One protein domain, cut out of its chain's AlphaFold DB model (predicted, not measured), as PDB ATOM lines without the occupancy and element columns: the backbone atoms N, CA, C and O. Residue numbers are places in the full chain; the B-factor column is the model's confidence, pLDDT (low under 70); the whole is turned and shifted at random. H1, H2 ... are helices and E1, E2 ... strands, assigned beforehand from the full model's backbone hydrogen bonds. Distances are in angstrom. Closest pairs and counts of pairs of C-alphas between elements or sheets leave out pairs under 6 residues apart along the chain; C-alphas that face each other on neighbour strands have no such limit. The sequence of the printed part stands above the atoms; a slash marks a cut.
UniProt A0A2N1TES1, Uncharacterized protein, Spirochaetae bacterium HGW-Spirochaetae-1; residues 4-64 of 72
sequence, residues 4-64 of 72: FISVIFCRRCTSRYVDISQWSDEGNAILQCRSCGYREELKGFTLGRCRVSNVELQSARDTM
ATOM      1  N   PHE A   4      31.125  20.792  29.781       47.97
ATOM      2  CA  PHE A   4      30.280  21.898  29.345       47.97
ATOM      3  C   PHE A   4      29.638  21.471  28.032       47.97
ATOM      4  O   PHE A   4      30.342  21.248  27.046       47.97
ATOM      5  N   ILE A   5      28.318  21.311  28.029       54.84
ATOM      6  CA  ILE A   5      27.586  20.790  26.875       54.84
ATOM      7  C   ILE A   5      26.586  21.841  26.422       54.84
ATOM      8  O   ILE A   5      25.767  22.312  27.204       54.84
ATOM      9  N   SER A   6      26.648  22.197  25.141       52.94
ATOM     10  CA  SER A   6      25.576  22.937  24.483       52.94
ATOM     11  C   SER A   6      24.351  22.023  24.395       52.94
ATOM     12  O   SER A   6      24.394  20.990  23.733       52.94
ATOM     13  N   VAL A   7      23.261  22.381  25.079       68.81
ATOM     14  CA  VAL A   7      22.045  21.547  25.226       68.81
ATOM     15  C   VAL A   7      21.150  21.585  23.970       68.81
ATOM     16  O   VAL A   7      20.047  21.045  23.956       68.81
ATOM     17  N   ILE A   8      21.610  22.210  22.881       78.69
ATOM     18  CA  ILE A   8      20.863  22.257  21.622       78.69
ATOM     19  C   ILE A   8      21.274  21.090  20.728       78.69
ATOM     20  O   ILE A   8      22.421  20.975  20.299       78.69
ATOM     21  N   PHE A   9      20.293  20.251  20.400       84.19
ATOM     22  CA  PHE A   9      20.434  19.163  19.441       84.19
ATOM     23  C   PHE A   9      19.809  19.540  18.101       84.19
ATOM     24  O   PHE A   9      18.726  20.124  18.031       84.19
ATOM     25  N   CYS A  10      20.459  19.144  17.008       86.81
ATOM     26  CA  CYS A  10      19.865  19.276  15.688       86.81
ATOM     27  C   CYS A  10      18.703  18.288  15.541       86.81
ATOM     28  O   CYS A  10      18.917  17.080  15.485       86.81
ATOM     29  N   ARG A  11      17.471  18.776  15.387       87.38
ATOM     30  CA  ARG A  11      16.297  17.903  15.194       87.38
ATOM     31  C   ARG A  11      16.330  17.091  13.893       87.38
ATOM     32  O   ARG A  11      15.618  16.097  13.799       87.38
ATOM     33  N   ARG A  12      17.149  17.481  12.905       88.44
ATOM     34  CA  ARG A  12      17.279  16.753  11.629       88.44
ATOM     35  C   ARG A  12      18.166  15.515  11.724       88.44
ATOM     36  O   ARG A  12      17.789  14.474  11.204       88.44
ATOM     37  N   CYS A  13      19.334  15.622  12.357       88.44
ATOM     38  CA  CYS A  13      20.320  14.531  12.406       88.44
ATOM     39  C   CYS A  13      20.729  14.116  13.826       88.44
ATOM     40  O   CYS A  13      21.712  13.401  13.977       88.44
ATOM     41  N   THR A  14      20.032  14.625  14.849       85.25
ATOM     42  CA  THR A  14      20.244  14.387  16.293       85.25
ATOM     43  C   THR A  14      21.636  14.729  16.831       85.25
ATOM     44  O   THR A  14      21.952  14.456  17.989       85.25
ATOM     45  N   SER A  15      22.465  15.394  16.022       84.62
ATOM     46  CA  SER A  15      23.805  15.809  16.417       84.62
ATOM     47  C   SER A  15      23.781  16.860  17.526       84.62
ATOM     48  O   SER A  15      23.011  17.821  17.477       84.62
ATOM     49  N   ARG A  16      24.700  16.693  18.483       80.75
ATOM     50  CA  ARG A  16      25.012  17.645  19.563       80.75
ATOM     51  C   ARG A  16      25.927  18.795  19.127       80.75
ATOM     52  O   ARG A  16      26.203  19.693  19.910       80.75
ATOM     53  N   TYR A  17      26.468  18.737  17.910       84.50
ATOM     54  CA  TYR A  17      27.388  19.750  17.400       84.50
ATOM     55  C   TYR A  17      26.594  20.870  16.725       84.50
ATOM     56  O   TYR A  17      26.530  20.950  15.495       84.50
ATOM     57  N   VAL A  18      25.939  21.692  17.545       86.19
ATOM     58  CA  VAL A  18      25.242  22.914  17.128       86.19
ATOM     59  C   VAL A  18      25.993  24.114  17.686       86.19
ATOM     60  O   VAL A  18      26.339  24.134  18.866       86.19
ATOM     61  N   ASP A  19      26.257  25.089  16.824       87.44
ATOM     62  CA  ASP A  19      27.014  26.299  17.146       87.44
ATOM     63  C   ASP A  19      26.325  27.539  16.560       87.44
ATOM     64  O   ASP A  19      25.424  27.404  15.731       87.44
ATOM     65  N   ILE A  20      26.740  28.737  16.967       89.88
ATOM     66  CA  ILE A  20      26.306  29.996  16.351       89.88
ATOM     67  C   ILE A  20      27.279  30.328  15.221       89.88
ATOM     68  O   ILE A  20      28.451  30.596  15.465       89.88
ATOM     69  N   SER A  21      26.805  30.324  13.975       92.12
ATOM     70  CA  SER A  21      27.666  30.632  12.826       92.12
ATOM     71  C   SER A  21      27.823  32.130  12.579       92.12
ATOM     72  O   SER A  21      28.867  32.560  12.101       92.12
ATOM     73  N   GLN A  22      26.773  32.908  12.843       92.81
ATOM     74  CA  GLN A  22      26.730  34.355  12.619       92.81
ATOM     75  C   GLN A  22      25.554  34.976  13.382       92.81
ATOM     76  O   GLN A  22      24.719  34.255  13.933       92.81
ATOM     77  N   TRP A  23      25.474  36.302  13.361       93.44
ATOM     78  CA  TRP A  23      24.331  37.077  13.838       93.44
ATOM     79  C   TRP A  23      23.622  37.713  12.639       93.44
ATOM     80  O   TRP A  23      24.290  38.079  11.672       93.44
ATOM     81  N   SER A  24      22.291  37.780  12.661       93.50
ATOM     82  CA  SER A  24      21.520  38.525  11.659       93.50
ATOM     83  C   SER A  24      21.595  40.032  11.914       93.50
ATOM     84  O   SER A  24      22.008  40.463  12.993       93.50
ATOM     85  N   ASP A  25      21.162  40.833  10.940       92.88
ATOM     86  CA  ASP A  25      21.135  42.301  11.051       92.88
ATOM     87  C   ASP A  25      20.198  42.789  12.173       92.88
ATOM     88  O   ASP A  25      20.392  43.861  12.739       92.88
ATOM     89  N   GLU A  26      19.213  41.967  12.545       91.69
ATOM     90  CA  GLU A  26      18.303  42.189  13.677       91.69
ATOM     91  C   GLU A  26      18.922  41.790  15.033       91.69
ATOM     92  O   GLU A  26      18.287  41.940  16.074       91.69
ATOM     93  N   GLY A  27      20.151  41.261  15.039       89.50
ATOM     94  CA  GLY A  27      20.844  40.814  16.246       89.50
ATOM     95  C   GLY A  27      20.418  39.433  16.751       89.50
ATOM     96  O   GLY A  27      20.705  39.097  17.900       89.50
ATOM     97  N   ASN A  28      19.766  38.608  15.926       93.56
ATOM     98  CA  ASN A  28      19.423  37.231  16.293       93.56
ATOM     99  C   ASN A  28      20.574  36.270  15.955       93.56
ATOM    100  O   ASN A  28      21.276  36.438  14.955       93.56
ATOM    101  N   ALA A  29      20.759  35.223  16.758       92.06
ATOM    102  CA  ALA A  29      21.802  34.229  16.513       92.06
ATOM    103  C   ALA A  29      21.371  33.233  15.425       92.06
ATOM    104  O   ALA A  29      20.289  32.653  15.497       92.06
ATOM    105  N   ILE A  30      22.241  32.964  14.450       94.12
ATOM    106  CA  ILE A  30      22.031  31.908  13.452       94.12
ATOM    107  C   ILE A  30      22.691  30.623  13.941       94.12
ATOM    108  O   ILE A  30      23.918  30.502  13.958       94.12
ATOM    109  N   LEU A  31      21.865  29.650  14.317       92.19
ATOM    110  CA  LEU A  31      22.301  28.312  14.693       92.19
ATOM    111  C   LEU A  31      22.733  27.541  13.454       92.19
ATOM    112  O   LEU A  31      22.048  27.565  12.435       92.19
ATOM    113  N   GLN A  32      23.826  26.794  13.558       93.19
ATOM    114  CA  GLN A  32      24.301  25.879  12.531       93.19
ATOM    115  C   GLN A  32      24.651  24.522  13.144       93.19
ATOM    116  O   GLN A  32      25.489  24.410  14.039       93.19
ATOM    117  N   CYS A  33      24.075  23.454  12.595       92.38
ATOM    118  CA  CYS A  33      24.538  22.100  12.861       92.38
ATOM    119  C   CYS A  33      25.822  21.821  12.071       92.38
ATOM    120  O   CYS A  33      25.807  21.764  10.842       92.38
ATOM    121  N   ARG A  34      26.928  21.564  12.771       89.88
ATOM    122  CA  ARG A  34      28.224  21.226  12.162       89.88
ATOM    123  C   ARG A  34      28.237  19.850  11.489       89.88
ATOM    124  O   ARG A  34      29.127  19.587  10.693       89.88
ATOM    125  N   SER A  35      27.268  18.982  11.793       91.62
ATOM    126  CA  SER A  35      27.203  17.623  11.234       91.62
ATOM    127  C   SER A  35      26.420  17.520   9.927       91.62
ATOM    128  O   SER A  35      26.836  16.777   9.050       91.62
ATOM    129  N   CYS A  36      25.291  18.223   9.783       94.19
ATOM    130  CA  CYS A  36      24.469  18.164   8.560       94.19
ATOM    131  C   CYS A  36      24.330  19.511   7.839       94.19
ATOM    132  O   CYS A  36      23.651  19.595   6.821       94.19
ATOM    133  N   GLY A  37      24.920  20.577   8.380       92.94
ATOM    134  CA  GLY A  37      24.878  21.913   7.794       92.94
ATOM    135  C   GLY A  37      23.563  22.669   7.987       92.94
ATOM    136  O   GLY A  37      23.512  23.834   7.606       92.94
ATOM    137  N   TYR A  38      22.528  22.058   8.584       95.00
ATOM    138  CA  TYR A  38      21.243  22.726   8.817       95.00
ATOM    139  C   TYR A  38      21.410  24.017   9.620       95.00
ATOM    140  O   TYR A  38      22.160  24.028  10.600       95.00
ATOM    141  N   ARG A  39      20.694  25.070   9.214       94.81
ATOM    142  CA  ARG A  39      20.712  26.382   9.860       94.81
ATOM    143  C   ARG A  39      19.312  26.818  10.258       94.81
ATOM    144  O   ARG A  39      18.364  26.488   9.554       94.81
ATOM    145  N   GLU A  40      19.219  27.547  11.362       93.94
ATOM    146  CA  GLU A  40      17.968  28.112  11.872       93.94
ATOM    147  C   GLU A  40      18.249  29.401  12.651       93.94
ATOM    148  O   GLU A  40      19.264  29.493  13.343       93.94
ATOM    149  N   GLU A  41      17.364  30.389  12.556       94.31
ATOM    150  CA  GLU A  41      17.470  31.627  13.335       94.31
ATOM    151  C   GLU A  41      16.860  31.439  14.735       94.31
ATOM    152  O   GLU A  41      15.721  30.994  14.880       94.31
ATOM    153  N   LEU A  42      17.613  31.782  15.783       91.00
ATOM    154  CA  LEU A  42      17.153  31.743  17.171       91.00
ATOM    155  C   LEU A  42      16.621  33.119  17.585       91.00
ATOM    156  O   LEU A  42      17.395  34.063  17.736       91.00
ATOM    157  N   LYS A  43      15.309  33.208  17.826       92.75
ATOM    158  CA  LYS A  43      14.628  34.433  18.279       92.75
ATOM    159  C   LYS A  43      14.128  34.287  19.712       92.75
ATOM    160  O   LYS A  43      13.608  33.237  20.077       92.75
ATOM    161  N   GLY A  44      14.270  35.341  20.518       84.88
ATOM    162  CA  GLY A  44      13.722  35.409  21.882       84.88
ATOM    163  C   GLY A  44      14.421  34.535  22.935       84.88
ATOM    164  O   GLY A  44      13.984  34.514  24.083       84.88
ATOM    165  N   PHE A  45      15.509  33.844  22.580       84.75
ATOM    166  CA  PHE A  45      16.305  33.006  23.482       84.75
ATOM    167  C   PHE A  45      17.804  33.238  23.272       84.75
ATOM    168  O   PHE A  45      18.228  33.712  22.220       84.75
ATOM    169  N   THR A  46      18.615  32.863  24.264       77.88
ATOM    170  CA  THR A  46      20.082  32.916  24.193       77.88
ATOM    171  C   THR A  46      20.707  31.546  24.447       77.88
ATOM    172  O   THR A  46      20.083  30.650  25.018       77.88
ATOM    173  N   LEU A  47      21.955  31.390  24.022       73.94
ATOM    174  CA  LEU A  47      22.771  30.195  24.197       73.94
ATOM    175  C   LEU A  47      23.867  30.468  25.225       73.94
ATOM    176  O   LEU A  47      24.833  31.177  24.953       73.94
ATOM    177  N   GLY A  48      23.717  29.886  26.412       68.69
ATOM    178  CA  GLY A  48      24.724  29.918  27.471       68.69
ATOM    179  C   GLY A  48      25.447  28.581  27.619       68.69
ATOM    180  O   GLY A  48      24.908  27.525  27.292       68.69
ATOM    181  N   ARG A  49      26.669  28.615  28.163       68.00
ATOM    182  CA  ARG A  49      27.366  27.412  28.642       68.00
ATOM    183  C   ARG A  49      27.025  27.210  30.113       68.00
ATOM    184  O   ARG A  49      27.369  28.053  30.936       68.00
ATOM    185  N   CYS A  50      26.381  26.099  30.447       65.56
ATOM    186  CA  CYS A  50      26.165  25.687  31.830       65.56
ATOM    187  C   CYS A  50      27.011  24.452  32.160       65.56
ATOM    188  O   CYS A  50      27.423  23.690  31.282       65.56
ATOM    189  N   ARG A  51      27.309  24.284  33.449       70.69
ATOM    190  CA  ARG A  51      27.922  23.069  33.980       70.69
ATOM    191  C   ARG A  51      26.792  22.105  34.313       70.69
ATOM    192  O   ARG A  51      25.958  22.442  35.146       70.69
ATOM    193  N   VAL A  52      26.779  20.939  33.680       74.50
ATOM    194  CA  VAL A  52      25.773  19.894  33.908       74.50
ATOM    195  C   VAL A  52      26.453  18.580  34.272       74.50
ATOM    196  O   VAL A  52      27.585  18.307  33.868       74.50
ATOM    197  N   SER A  53      25.779  17.777  35.083       80.81
ATOM    198  CA  SER A  53      26.170  16.410  35.412       80.81
ATOM    199  C   SER A  53      25.827  15.443  34.272       80.81
ATOM    200  O   SER A  53      24.968  15.711  33.431       80.81
ATOM    201  N   ASN A  54      26.454  14.262  34.274       78.94
ATOM    202  CA  ASN A  54      26.148  13.208  33.298       78.94
ATOM    203  C   ASN A  54      24.682  12.745  33.366       78.94
ATOM    204  O   ASN A  54      24.111  12.366  32.347       78.94
ATOM    205  N   VAL A  55      24.070  12.790  34.554       82.50
ATOM    206  CA  VAL A  55      22.663  12.414  34.758       82.50
ATOM    207  C   VAL A  55      21.733  13.429  34.096       82.50
ATOM    208  O   VAL A  55      20.814  13.040  33.374       82.50
ATOM    209  N   GLU A  56      21.990  14.726  34.281       79.25
ATOM    210  CA  GLU A  56      21.225  15.796  33.627       79.25
ATOM    211  C   GLU A  56      21.378  15.737  32.107       79.25
ATOM    212  O   GLU A  56      20.395  15.879  31.379       79.25
ATOM    213  N   LEU A  57      22.588  15.442  31.622       76.06
ATOM    214  CA  LEU A  57      22.838  15.256  30.198       76.06
ATOM    215  C   LEU A  57      22.026  14.092  29.621       76.06
ATOM    216  O   LEU A  57      21.397  14.243  28.573       76.06
ATOM    217  N   GLN A  58      22.061  12.928  30.271       78.88
ATOM    218  CA  GLN A  58      21.324  11.759  29.805       78.88
ATOM    219  C   GLN A  58      19.817  12.034  29.806       78.88
ATOM    220  O   GLN A  58      19.147  11.793  28.804       78.88
ATOM    221  N   SER A  59      19.317  12.657  30.876       80.31
ATOM    222  CA  SER A  59      17.916  13.067  30.989       80.31
ATOM    223  C   SER A  59      17.505  13.981  29.834       80.31
ATOM    224  O   SER A  59      16.513  13.706  29.169       80.31
ATOM    225  N   ALA A  60      18.308  15.002  29.512       77.00
ATOM    226  CA  ALA A  60      18.033  15.912  28.399       77.00
ATOM    227  C   ALA A  60      17.975  15.198  27.034       77.00
ATOM    228  O   ALA A  60      17.195  15.593  26.166       77.00
ATOM    229  N   ARG A  61      18.771  14.137  26.829       76.62
ATOM    230  CA  ARG A  61      18.730  13.313  25.605       76.62
ATOM    231  C   ARG A  61      17.459  12.469  25.541       76.62
ATOM    232  O   ARG A  61      16.837  12.388  24.480       76.62
ATOM    233  N   ASP A  62      17.063  11.879  26.663       79.38
ATOM    234  CA  ASP A  62      15.895  10.998  26.751       79.38
ATOM    235  C   ASP A  62      14.572  11.779  26.670       79.38
ATOM    236  O   ASP A  62      13.604  11.317  26.052       79.38
ATOM    237  N   THR A  63      14.547  12.995  27.223       76.19
ATOM    238  CA  THR A  63      13.401  13.918  27.198       76.19
ATOM    239  C   THR A  63      13.495  14.971  26.098       76.19
ATOM    240  O   THR A  63      12.734  15.938  26.114       76.19
ATOM    241  N   MET A  64      14.413  14.812  25.140       78.75
ATOM    242  CA  MET A  64      14.524  15.711  23.994       78.75
ATOM    243  C   MET A  64      13.158  15.836  23.308       78.75
ATOM    244  O   MET A  64      12.545  14.827  22.939       78.75
TER     245      MET A  64
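AT A GLANCE: This is residues 4 to 64 of the 72 residues of an uncharacterized protein of Spirochaetae bacterium HGW-Spirochaetae-1 (UniProt A0A2N1TES1). With little regular structure, a small three-stranded antiparallel sheet and a short helix, H1, sit at opposite ends, with the loop of residues 4 to 17 between them. The printed part has 61 residues, under half in named elements, in the order E1, E2, E3, H1; the class is mixed. It is only just compact, close to loose, with a radius of gyration of the C-alphas of 12.3 A, and elongated, spanning 38 by 23 by 17 A.

IN THESE COORDINATES: E1, residues 18 to 23, starts at C-alpha 18 (25.242, 22.914, 17.128) and measures 14.6 A. E2, residues 29 to 33, measures 13.0 A; E3, residues 39 to 42, 9.7 A. H1, residues 54 to 62, measures 12.4 A and ends at C-alpha 62 (15.895, 10.998, 26.751).

HOW THE PARTS SIT: E1, E2 and E3 form a meander, each strand the antiparallel neighbour of the one before. In the hairpin E1 and E2, at 144 degrees, N 21 and O 30 are 2.9 A apart, within hydrogen-bond range. In the hairpin E2 and E3, at 146 degrees, N 31 and O 40 are within range at 2.8 A. H1 is not on the sheet; its O i to N i+4 pairs are each within range.

THE WHOLE: The farthest C-alphas, of Asp 25 and Val 55, are 38.2 A apart. The printed part has no cut; the link E3 to H1 is long, 11 residues. Residues 4 to 7 and 48 to 50 have pLDDT under 70.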